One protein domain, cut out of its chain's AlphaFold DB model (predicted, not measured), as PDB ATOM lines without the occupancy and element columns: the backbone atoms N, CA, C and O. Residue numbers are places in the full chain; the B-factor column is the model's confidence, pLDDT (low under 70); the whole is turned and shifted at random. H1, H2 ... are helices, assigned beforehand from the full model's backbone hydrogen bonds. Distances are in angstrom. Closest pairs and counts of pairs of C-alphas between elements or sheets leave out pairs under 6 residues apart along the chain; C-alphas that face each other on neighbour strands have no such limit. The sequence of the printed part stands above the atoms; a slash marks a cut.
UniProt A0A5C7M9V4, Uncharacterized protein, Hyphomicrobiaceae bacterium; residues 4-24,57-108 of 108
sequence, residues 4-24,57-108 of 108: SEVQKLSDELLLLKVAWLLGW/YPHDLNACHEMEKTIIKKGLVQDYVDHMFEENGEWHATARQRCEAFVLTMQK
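This is residues 4 to 24 and 57 to 108 of the 108 residues of an uncharacterized protein of Hyphomicrobiaceae bacterium (UniProt A0A5C7M9V4). One helix, H5, runs through the middle of a rounded body, and four other helices surround it: H2 and H4 pack on opposite sides of it, H3 packs on a third side, and the short H1 sits across from H3. The surrounding helices touch H5 but none of the others, and H2, H3 and H5 run the same way while H4 runs opposite to H5. The printed part has 73 residues with five named helices, H1 to H5 in order along the chain, and no named strand; the class is all helix. It is compact, with a radius of gyration of the C-alphas of 11.0 A and spans of 26 by 25 by 24 A.

H5, residues 95 to 106, is the hub. H4, residues 77 to 88, touches H5 with residues 79 to 84 alone; the closest C-alphas, of His 83 and Ala 101, are 5.1 A apart, and the two run opposite ways at a steep tilt of 49 degrees. H2, residues 11 to 21, touches H5, with the closest C-alphas, of Val 18 and Val 103, 6.4 A apart, at a steep tilt of 41 degrees, the same way. H3, residues 64 to 74, touches H5 at a shallow tilt of 22 degrees, the same way; the closest C-alphas, of Cys 64 and Ala 95, are 6.5 A apart. H1, residues 4 to 7, touches residues 100 to 104 of H5 alone, the closest C-alphas being those of Val 6 and Glu 100, 6.1 A apart. Helix packing is mostly crossed, but only just: of 3 touching pairs with a tilt, 1 is shallow. H3 and H4 are close but not clearly touching, with the closest C-alphas, of Ile 71 and Val 77, 5.8 A apart. H2 and H4 are apart, and H1 is apart from H3 and H4. In H2, H3 and H5 every O i to N i+4 pair is within hydrogen-bond range, in H4 6 of 8 are, and H1 is too short for such a pair.

H4 is 17.4 A from first to last C-alpha, H5 16.4 A, H3 15.7 A, H2 15.2 A and H1 5.3 A. H1 begins at C-alpha 4 (-20.526, -78.580, -26.671). H5 begins at C-alpha 95 (-6.675, -72.854, -35.871) and ends at C-alpha 106 (-6.649, -75.921, -19.767).

The two C-alphas farthest apart, of Trp 24 and Gly 89, are 31.0 A apart. Residues 25 to 56 are not printed, and C-alphas 24 and 57 are 12.9 A apart across this cut, which falls in the link from H2 to H3. The links H1 to H2 and H3 to H4 are tight, and H4 to H5 is short. The mean pLDDT of the printed part is 89.8; residues 87 to 91 and residue 108, the chain's last, are under 70.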
ATOM      1  N   SER A   4     -19.388 -79.240 -26.012       91.75
ATOM      2  CA  SER A   4     -20.526 -78.580 -26.671       91.75
ATOM      3  C   SER A   4     -20.642 -77.097 -26.309       91.75
ATOM      4  O   SER A   4     -21.051 -76.289 -27.138       91.75
ATOM      5  N   GLU A   5     -20.279 -76.717 -25.082       94.62
ATOM      6  CA  GLU A   5     -20.263 -75.308 -24.675       94.62
ATOM      7  C   GLU A   5     -19.148 -74.525 -25.371       94.62
ATOM      8  O   GLU A   5     -19.361 -73.370 -25.727       94.62
ATOM      9  N   VAL A   6     -17.975 -75.136 -25.565       94.00
ATOM     10  CA  VAL A   6     -16.827 -74.491 -26.220       94.00
ATOM     11  C   VAL A   6     -17.088 -74.280 -27.714       94.00
ATOM     12  O   VAL A   6     -16.882 -73.176 -28.207       94.00
ATOM     13  N   GLN A   7     -17.636 -75.275 -28.411       92.38
ATOM     14  CA  GLN A   7     -17.950 -75.182 -29.847       92.38
ATOM     15  C   GLN A   7     -18.990 -74.101 -30.174       92.38
ATOM     16  O   GLN A   7     -18.973 -73.507 -31.248       92.38
ATOM     17  N   LYS A   8     -19.905 -73.821 -29.239       95.44
ATOM     18  CA  LYS A   8     -20.941 -72.787 -29.394       95.44
ATOM     19  C   LYS A   8     -20.424 -71.364 -29.180       95.44
ATOM     20  O   LYS A   8     -21.189 -70.415 -29.345       95.44
ATOM     21  N   LEU A   9     -19.166 -71.192 -28.773       92.44
ATOM     22  CA  LEU A   9     -18.588 -69.864 -28.605       92.44
ATOM     23  C   LEU A   9     -18.429 -69.182 -29.961       92.44
ATOM     24  O   LEU A   9     -17.973 -69.792 -30.923       92.44
ATOM     25  N   SER A  10     -18.720 -67.885 -30.027       92.31
ATOM     26  CA  SER A  10     -18.235 -67.073 -31.143       92.31
ATOM     27  C   SER A  10     -16.705 -67.013 -31.127       92.31
ATOM     28  O   SER A  10     -16.083 -67.163 -30.072       92.31
ATOM     29  N   ASP A  11     -16.091 -66.745 -32.277       90.62
ATOM     30  CA  ASP A  11     -14.636 -66.596 -32.419       90.62
ATOM     31  C   ASP A  11     -14.088 -65.529 -31.472       90.62
ATOM     32  O   ASP A  11     -13.058 -65.734 -30.844       90.62
ATOM     33  N   GLU A  12     -14.829 -64.441 -31.256       87.31
ATOM     34  CA  GLU A  12     -14.461 -63.406 -30.287       87.31
ATOM     35  C   GLU A  12     -14.423 -63.937 -28.842       87.31
ATOM     36  O   GLU A  12     -13.482 -63.665 -28.090       87.31
ATOM     37  N   LEU A  13     -15.428 -64.715 -28.424       90.06
ATOM     38  CA  LEU A  13     -15.459 -65.286 -27.075       90.06
ATOM     39  C   LEU A  13     -14.409 -66.384 -26.895       90.06
ATOM     40  O   LEU A  13     -13.836 -66.512 -25.808       90.06
ATOM     41  N   LEU A  14     -14.153 -67.164 -27.944       93.38
ATOM     42  CA  LEU A  14     -13.101 -68.171 -27.966       93.38
ATOM     43  C   LEU A  14     -11.721 -67.511 -27.852       93.38
ATOM     44  O   LEU A  14     -10.933 -67.892 -26.987       93.38
ATOM     45  N   LEU A  15     -11.477 -66.458 -28.636       91.94
ATOM     46  CA  LEU A  15     -10.270 -65.637 -28.599       91.94
ATOM     47  C   LEU A  15      -9.998 -65.090 -27.190       91.94
ATOM     48  O   LEU A  15      -8.897 -65.246 -26.661       91.94
ATOM     49  N   LEU A  16     -11.013 -64.494 -26.555       89.44
ATOM     50  CA  LEU A  16     -10.910 -63.970 -25.189       89.44
ATOM     51  C   LEU A  16     -10.520 -65.056 -24.185       89.44
ATOM     52  O   LEU A  16      -9.649 -64.839 -23.342       89.44
ATOM     53  N   LYS A  17     -11.141 -66.238 -24.280       92.94
ATOM     54  CA  LYS A  17     -10.821 -67.364 -23.393       92.94
ATOM     55  C   LYS A  17      -9.393 -67.854 -23.587       92.94
ATOM     56  O   LYS A  17      -8.697 -68.030 -22.590       92.94
ATOM     57  N   VAL A  18      -8.954 -68.043 -24.830       94.12
ATOM     58  CA  VAL A  18      -7.572 -68.436 -25.143       94.12
ATOM     59  C   VAL A  18      -6.589 -67.426 -24.557       94.12
ATOM     60  O   VAL A  18      -5.678 -67.807 -23.823       94.12
ATOM     61  N   ALA A  19      -6.808 -66.134 -24.809       92.12
ATOM     62  CA  ALA A  19      -5.948 -65.074 -24.305       92.12
ATOM     63  C   ALA A  19      -5.878 -65.076 -22.766       92.12
ATOM     64  O   ALA A  19      -4.786 -65.041 -22.198       92.12
ATOM     65  N   TRP A  20      -7.008 -65.202 -22.065       91.50
ATOM     66  CA  TRP A  20      -7.002 -65.300 -20.600       91.50
ATOM     67  C   TRP A  20      -6.250 -66.525 -20.081       91.50
ATOM     68  O   TRP A  20      -5.476 -66.403 -19.132       91.50
ATOM     69  N   LEU A  21      -6.429 -67.692 -20.702       94.38
ATOM     70  CA  LEU A  21      -5.737 -68.928 -20.314       94.38
ATOM     71  C   LEU A  21      -4.228 -68.874 -20.589       94.38
ATOM     72  O   LEU A  21      -3.444 -69.491 -19.869       94.38
ATOM     73  N   LEU A  22      -3.817 -68.091 -21.588       93.12
ATOM     74  CA  LEU A  22      -2.421 -67.746 -21.848       93.12
ATOM     75  C   LEU A  22      -1.871 -66.679 -20.889       93.12
ATOM     76  O   LEU A  22      -0.682 -66.382 -20.932       93.12
ATOM     77  N   GLY A  23      -2.706 -66.116 -20.011       91.56
ATOM     78  CA  GLY A  23      -2.309 -65.148 -18.991       91.56
ATOM     79  C   GLY A  23      -2.321 -63.692 -19.453       91.56
ATOM     80  O   GLY A  23      -1.745 -62.845 -18.768       91.56
ATOM     81  N   TRP A  24      -2.947 -63.383 -20.593       90.56
ATOM     82  CA  TRP A  24      -3.158 -61.999 -21.013       90.56
ATOM     83  C   TRP A  24      -4.013 -61.256 -19.982       90.56
ATOM     84  O   TRP A  24      -4.979 -61.798 -19.439       90.56
ATOM     85  N   TYR A  57      -6.003 -65.902 -32.658       91.75
ATOM     86  CA  TYR A  57      -5.798 -67.341 -32.469       91.75
ATOM     87  C   TYR A  57      -6.817 -68.229 -33.210       91.75
ATOM     88  O   TYR A  57      -6.378 -69.210 -33.807       91.75
ATOM     89  N   PRO A  58      -8.137 -67.933 -33.240       93.12
ATOM     90  CA  PRO A  58      -9.102 -68.789 -33.939       93.12
ATOM     91  C   PRO A  58      -8.906 -68.864 -35.461       93.12
ATOM     92  O   PRO A  58      -9.358 -69.831 -36.075       93.12
ATOM     93  N   HIS A  59      -8.223 -67.890 -36.069       89.19
ATOM     94  CA  HIS A  59      -8.063 -67.800 -37.524       89.19
ATOM     95  C   HIS A  59      -6.608 -67.928 -38.005       89.19
ATOM     96  O   HIS A  59      -6.387 -68.165 -39.193       89.19
ATOM     97  N   ASP A  60      -5.614 -67.822 -37.117       89.81
ATOM     98  CA  ASP A  60      -4.187 -67.911 -37.451       89.81
ATOM     99  C   ASP A  60      -3.515 -69.135 -36.804       89.81
ATOM    100  O   ASP A  60      -3.265 -69.198 -35.596       89.81
ATOM    101  N   LEU A  61      -3.153 -70.114 -37.640       89.56
ATOM    102  CA  LEU A  61      -2.420 -71.308 -37.208       89.56
ATOM    103  C   LEU A  61      -1.056 -70.971 -36.592       89.56
ATOM    104  O   LEU A  61      -0.635 -71.648 -35.658       89.56
ATOM    105  N   ASN A  62      -0.376 -69.920 -37.058       89.44
ATOM    106  CA  ASN A  62       0.917 -69.538 -36.492       89.44
ATOM    107  C   ASN A  62       0.766 -68.974 -35.079       89.44
ATOM    108  O   ASN A  62       1.625 -69.211 -34.230       89.44
ATOM    109  N   ALA A  63      -0.336 -68.269 -34.804       89.44
ATOM    110  CA  ALA A  63      -0.644 -67.787 -33.464       89.44
ATOM    111  C   ALA A  63      -0.860 -68.951 -32.480       89.44
ATOM    112  O   ALA A  63      -0.490 -68.853 -31.308       89.44
ATOM    113  N   CYS A  64      -1.383 -70.089 -32.953       93.44
ATOM    114  CA  CYS A  64      -1.628 -71.267 -32.120       93.44
ATOM    115  C   CYS A  64      -0.355 -71.878 -31.507       93.44
ATOM    116  O   CYS A  64      -0.442 -72.523 -30.461       93.44
ATOM    117  N   HIS A  65       0.833 -71.622 -32.065       92.00
ATOM    118  CA  HIS A  65       2.087 -72.127 -31.495       92.00
ATOM    119  C   HIS A  65       2.319 -71.688 -30.039       92.00
ATOM    120  O   HIS A  65       2.920 -72.429 -29.262       92.00
ATOM    121  N   GLU A  66       1.847 -70.507 -29.625       89.62
ATOM    122  CA  GLU A  66       1.996 -70.059 -28.230       89.62
ATOM    123  C   GLU A  66       1.107 -70.858 -27.256       89.62
ATOM    124  O   GLU A  66       1.511 -71.135 -26.119       89.62
ATOM    125  N   MET A  67      -0.069 -71.309 -27.713       94.31
ATOM    126  CA  MET A  67      -0.908 -72.259 -26.972       94.31
ATOM    127  C   MET A  67      -0.186 -73.591 -26.796       94.31
ATOM    128  O   MET A  67      -0.076 -74.102 -25.682       94.31
ATOM    129  N   GLU A  68       0.381 -74.119 -27.874       94.56
ATOM    130  CA  GLU A  68       1.045 -75.424 -27.880       94.56
ATOM    131  C   GLU A  68       2.304 -75.435 -27.010       94.56
ATOM    132  O   GLU A  68       2.503 -76.360 -26.222       94.56
ATOM    133  N   LYS A  69       3.107 -74.363 -27.037       95.06
ATOM    134  CA  LYS A  69       4.218 -74.177 -26.088       95.06
ATOM    135  C   LYS A  69       3.738 -74.229 -24.638       95.06
ATOM    136  O   LYS A  69       4.401 -74.827 -23.789       95.06
ATOM    137  N   THR A  70       2.592 -73.616 -24.350       94.94
ATOM    138  CA  THR A  70       1.997 -73.614 -23.007       94.94
ATOM    139  C   THR A  70       1.542 -75.014 -22.593       94.94
ATOM    140  O   THR A  70       1.837 -75.434 -21.472       94.94
ATOM    141  N   ILE A  71       0.902 -75.760 -23.497       96.81
ATOM    142  CA  ILE A  71       0.509 -77.163 -23.294       96.81
ATOM    143  C   ILE A  71       1.728 -78.047 -23.011       96.81
ATOM    144  O   ILE A  71       1.740 -78.771 -22.014       96.81
ATOM    145  N   ILE A  72       2.780 -77.940 -23.833       96.31
ATOM    146  CA  ILE A  72       4.032 -78.695 -23.668       96.31
ATOM    147  C   ILE A  72       4.659 -78.390 -22.308       96.31
ATOM    148  O   ILE A  72       4.969 -79.305 -21.548       96.31
ATOM    149  N   LYS A  73       4.795 -77.105 -21.957       96.06
ATOM    150  CA  LYS A  73       5.376 -76.677 -20.678       96.06
ATOM    151  C   LYS A  73       4.604 -77.214 -19.468       96.06
ATOM    152  O   LYS A  73       5.203 -77.442 -18.421       96.06
ATOM    153  N   LYS A  74       3.286 -77.388 -19.595       95.31
ATOM    154  CA  LYS A  74       2.412 -77.918 -18.539       95.31
ATOM    155  C   LYS A  74       2.311 -79.446 -18.531       95.31
ATOM    156  O   LYS A  74       1.686 -79.982 -17.625       95.31
ATOM    157  N   GLY A  75       2.911 -80.141 -19.500       96.38
ATOM    158  CA  GLY A  75       2.834 -81.599 -19.607       96.38
ATOM    159  C   GLY A  75       1.454 -82.122 -20.019       96.38
ATOM    160  O   GLY A  75       1.156 -83.282 -19.767       96.38
ATOM    161  N   LEU A  76       0.619 -81.292 -20.655       96.81
ATOM    162  CA  LEU A  76      -0.775 -81.621 -21.005       96.81
ATOM    163  C   LEU A  76      -0.934 -82.081 -22.464       96.81
ATOM    164  O   LEU A  76      -2.007 -81.959 -23.052       96.81
ATOM    165  N   VAL A  77       0.150 -82.552 -23.088       95.31
ATOM    166  CA  VAL A  77       0.177 -82.850 -24.529       95.31
ATOM    167  C   VAL A  77      -0.844 -83.923 -24.895       95.31
ATOM    168  O   VAL A  77      -1.553 -83.748 -25.879       95.31
ATOM    169  N   GLN A  78      -0.949 -84.992 -24.100       94.06
ATOM    170  CA  GLN A  78      -1.877 -86.082 -24.400       94.06
ATOM    171  C   GLN A  78      -3.336 -85.623 -24.322       94.06
ATOM    172  O   GLN A  78      -4.067 -85.836 -25.279       94.06
ATOM    173  N   ASP A  79      -3.731 -84.904 -23.266       94.38
ATOM    174  CA  ASP A  79      -5.088 -84.347 -23.144       94.38
ATOM    175  C   ASP A  79      -5.446 -83.433 -24.323       94.38
ATOM    176  O   ASP A  79      -6.548 -83.499 -24.867       94.38
ATOM    177  N   TYR A  80      -4.503 -82.583 -24.737       93.75
ATOM    178  CA  TYR A  80      -4.693 -81.684 -25.871       93.75
ATOM    179  C   TYR A  80      -4.875 -82.441 -27.186       93.75
ATOM    180  O   TYR A  80      -5.779 -82.128 -27.961       93.75
ATOM    181  N   VAL A  81      -4.043 -83.456 -27.422       91.69
ATOM    182  CA  VAL A  81      -4.141 -84.337 -28.587       91.69
ATOM    183  C   VAL A  81      -5.471 -85.085 -28.574       91.69
ATOM    184  O   VAL A  81      -6.202 -85.007 -29.557       91.69
ATOM    185  N   ASP A  82      -5.843 -85.715 -27.464       91.12
ATOM    186  CA  ASP A  82      -7.113 -86.430 -27.328       91.12
ATOM    187  C   ASP A  82      -8.294 -85.504 -27.644       91.12
ATOM    188  O   ASP A  82      -9.183 -85.856 -28.421       91.12
ATOM    189  N   HIS A  83      -8.258 -84.262 -27.148       91.25
ATOM    190  CA  HIS A  83      -9.304 -83.293 -27.443       91.25
ATOM    191  C   HIS A  83      -9.378 -82.875 -28.917       91.25
ATOM    192  O   HIS A  83     -10.491 -82.648 -29.398       91.25
ATOM    193  N   MET A  84      -8.251 -82.810 -29.633       88.06
ATOM    194  CA  MET A  84      -8.230 -82.559 -31.081       88.06
ATOM    195  C   MET A  84      -8.714 -83.770 -31.896       88.06
ATOM    196  O   MET A  84      -9.423 -83.601 -32.888       88.06
ATOM    197  N   PHE A  85      -8.350 -84.992 -31.492       82.75
ATOM    198  CA  PHE A  85      -8.663 -86.216 -32.240       82.75
ATOM    199  C   PHE A  85     -10.096 -86.707 -32.045       82.75
ATOM    200  O   PHE A  85     -10.687 -87.199 -33.005       82.75
ATOM    201  N   GLU A  86     -10.671 -86.535 -30.851       75.25
ATOM    202  CA  GLU A  86     -12.072 -86.878 -30.555       75.25
ATOM    203  C   GLU A  86     -13.084 -86.176 -31.477       75.25
ATOM    204  O   GLU A  86     -14.230 -86.608 -31.565       75.25
ATOM    205  N   GLU A  87     -12.685 -85.090 -32.145       61.28
ATOM    206  CA  GLU A  87     -13.583 -84.265 -32.951       61.28
ATOM    207  C   GLU A  87     -13.560 -84.606 -34.443       61.28
ATOM    208  O   GLU A  87     -14.616 -84.637 -35.069       61.28
ATOM    209  N   ASN A  88     -12.385 -84.907 -35.007       55.62
ATOM    210  CA  ASN A  88     -12.243 -85.047 -36.461       55.62
ATOM    211  C   ASN A  88     -11.541 -86.329 -36.913       55.62
ATOM    212  O   ASN A  88     -11.588 -86.654 -38.094       55.62
ATOM    213  N   GLY A  89     -10.818 -87.030 -36.032       58.09
ATOM    214  CA  GLY A  89      -9.863 -88.062 -36.461       58.09
ATOM    215  C   GLY A  89      -8.751 -87.537 -37.390       58.09
ATOM    216  O   GLY A  89      -8.029 -88.326 -37.999       58.09
ATOM    217  N   GLU A  90      -8.608 -86.216 -37.516       60.22
ATOM    218  CA  GLU A  90      -7.733 -85.572 -38.489       60.22
ATOM    219  C   GLU A  90      -6.480 -85.002 -37.830       60.22
ATOM    220  O   GLU A  90      -6.531 -84.221 -36.882       60.22
ATOM    221  N   TRP A  91      -5.337 -85.294 -38.444       66.44
ATOM    222  CA  TRP A  91      -4.051 -84.664 -38.140       66.44
ATOM    223  C   TRP A  91      -3.989 -83.181 -38.569       66.44
ATOM    224  O   TRP A  91      -2.998 -82.497 -38.308       66.44
ATOM    225  N   HIS A  92      -5.041 -82.671 -39.221       78.19
ATOM    226  CA  HIS A  92      -5.104 -81.355 -39.862       78.19
ATOM    227  C   HIS A  92      -6.098 -80.395 -39.189       78.19
ATOM    228  O   HIS A  92      -6.766 -79.616 -39.863       78.19
ATOM    229  N   ALA A  93      -6.169 -80.411 -37.854       88.38
ATOM    230  CA  ALA A  93      -7.022 -79.494 -37.100       88.38
ATOM    231  C   ALA A  93      -6.751 -78.016 -37.452       88.38
ATOM    232  O   ALA A  93      -5.602 -77.549 -37.428       88.38
ATOM    233  N   THR A  94      -7.832 -77.289 -37.739       92.50
ATOM    234  CA  THR A  94      -7.841 -75.840 -37.999       92.50
ATOM    235  C   THR A  94      -7.398 -75.036 -36.771       92.50
ATOM    236  O   THR A  94      -7.415 -75.535 -35.645       92.50
ATOM    237  N   ALA A  95      -7.037 -73.762 -36.967       93.62
ATOM    238  CA  ALA A  95      -6.675 -72.854 -35.871       93.62
ATOM    239  C   ALA A  95      -7.781 -72.761 -34.805       93.62
ATOM    240  O   ALA A  95      -7.519 -72.857 -33.604       93.62
ATOM    241  N   ARG A  96      -9.039 -72.696 -35.248       94.50
ATOM    242  CA  ARG A  96     -10.200 -72.710 -34.363       94.50
ATOM    243  C   ARG A  96     -10.297 -73.993 -33.538       94.50
ATOM    244  O   ARG A  96     -10.394 -73.910 -32.320       94.50
ATOM    245  N   GLN A  97     -10.217 -75.166 -34.164       93.94
ATOM    246  CA  GLN A  97     -10.299 -76.450 -33.451       93.94
ATOM    247  C   GLN A  97      -9.152 -76.620 -32.444       93.94
ATOM    248  O   GLN A  97      -9.354 -77.119 -31.339       93.94
ATOM    249  N   ARG A  98      -7.955 -76.119 -32.774       94.75
ATOM    250  CA  ARG A  98      -6.826 -76.038 -31.831       94.75
ATOM    251  C   ARG A  98      -7.145 -75.145 -30.633       94.75
ATOM    252  O   ARG A  98      -6.874 -75.528 -29.498       94.75
ATOM    253  N   CYS A  99      -7.772 -73.988 -30.851       95.69
ATOM    254  CA  CYS A  99      -8.236 -73.125 -29.761       95.69
ATOM    255  C   CYS A  99      -9.277 -73.822 -28.873       95.69
ATOM    256  O   CYS A  99      -9.204 -73.726 -27.648       95.69
ATOM    257  N   GLU A 100     -10.234 -74.534 -29.465       95.38
ATOM    258  CA  GLU A 100     -11.272 -75.264 -28.730       95.38
ATOM    259  C   GLU A 100     -10.661 -76.381 -27.868       95.38
ATOM    260  O   GLU A 100     -10.912 -76.440 -26.659       95.38
ATOM    261  N   ALA A 101      -9.772 -77.195 -28.447       94.75
ATOM    262  CA  ALA A 101      -9.026 -78.223 -27.724       94.75
ATOM    263  C   ALA A 101      -8.150 -77.629 -26.609       94.75
ATOM    264  O   ALA A 101      -8.104 -78.168 -25.500       94.75
ATOM    265  N   PHE A 102      -7.501 -76.486 -26.854       96.44
ATOM    266  CA  PHE A 102      -6.704 -75.787 -25.846       96.44
ATOM    267  C   PHE A 102      -7.564 -75.350 -24.656       96.44
ATOM    268  O   PHE A 102      -7.199 -75.602 -23.506       96.44
ATOM    269  N   VAL A 103      -8.727 -74.742 -24.913       96.88
ATOM    270  CA  VAL A 103      -9.659 -74.312 -23.859       96.88
ATOM    271  C   VAL A 103     -10.145 -75.501 -23.034       96.88
ATOM    272  O   VAL A 103     -10.173 -75.401 -21.807       96.88
ATOM    273  N   LEU A 104     -10.497 -76.618 -23.675       95.56
ATOM    274  CA  LEU A 104     -10.918 -77.836 -22.976       95.56
ATOM    275  C   LEU A 104      -9.802 -78.406 -22.099       95.56
ATOM    276  O   LEU A 104     -10.037 -78.723 -20.936       95.56
ATOM    277  N   THR A 105      -8.582 -78.455 -22.631       95.94
ATOM    278  CA  THR A 105      -7.411 -78.990 -21.926       95.94
ATOM    279  C   THR A 105      -7.055 -78.169 -20.691       95.94
ATOM    280  O   THR A 105      -6.746 -78.710 -19.636       95.94
ATOM    281  N   MET A 106      -7.102 -76.843 -20.810       95.56
ATOM    282  CA  MET A 106      -6.649 -75.921 -19.767       95.56
ATOM    283  C   MET A 106      -7.684 -75.664 -18.663       95.56
ATOM    284  O   MET A 106      -7.356 -75.007 -17.677       95.56
ATOM    285  N   GLN A 107      -8.931 -76.111 -18.843       87.81
ATOM    286  CA  GLN A 107     -10.030 -75.928 -17.886       87.81
ATOM    287  C   GLN A 107     -10.408 -77.208 -17.120       87.81
ATOM    288  O   GLN A 107     -11.438 -77.203 -16.439       87.81
ATOM    289  N   LYS A 108      -9.621 -78.280 -17.256       68.31
ATOM    290  CA  LYS A 108      -9.642 -79.423 -16.333       68.31
ATOM    291  C   LYS A 108      -8.986 -79.034 -15.007       68.31
ATOM    292  O   LYS A 108      -9.515 -79.478 -13.967       68.31
TER     293      LYS A 108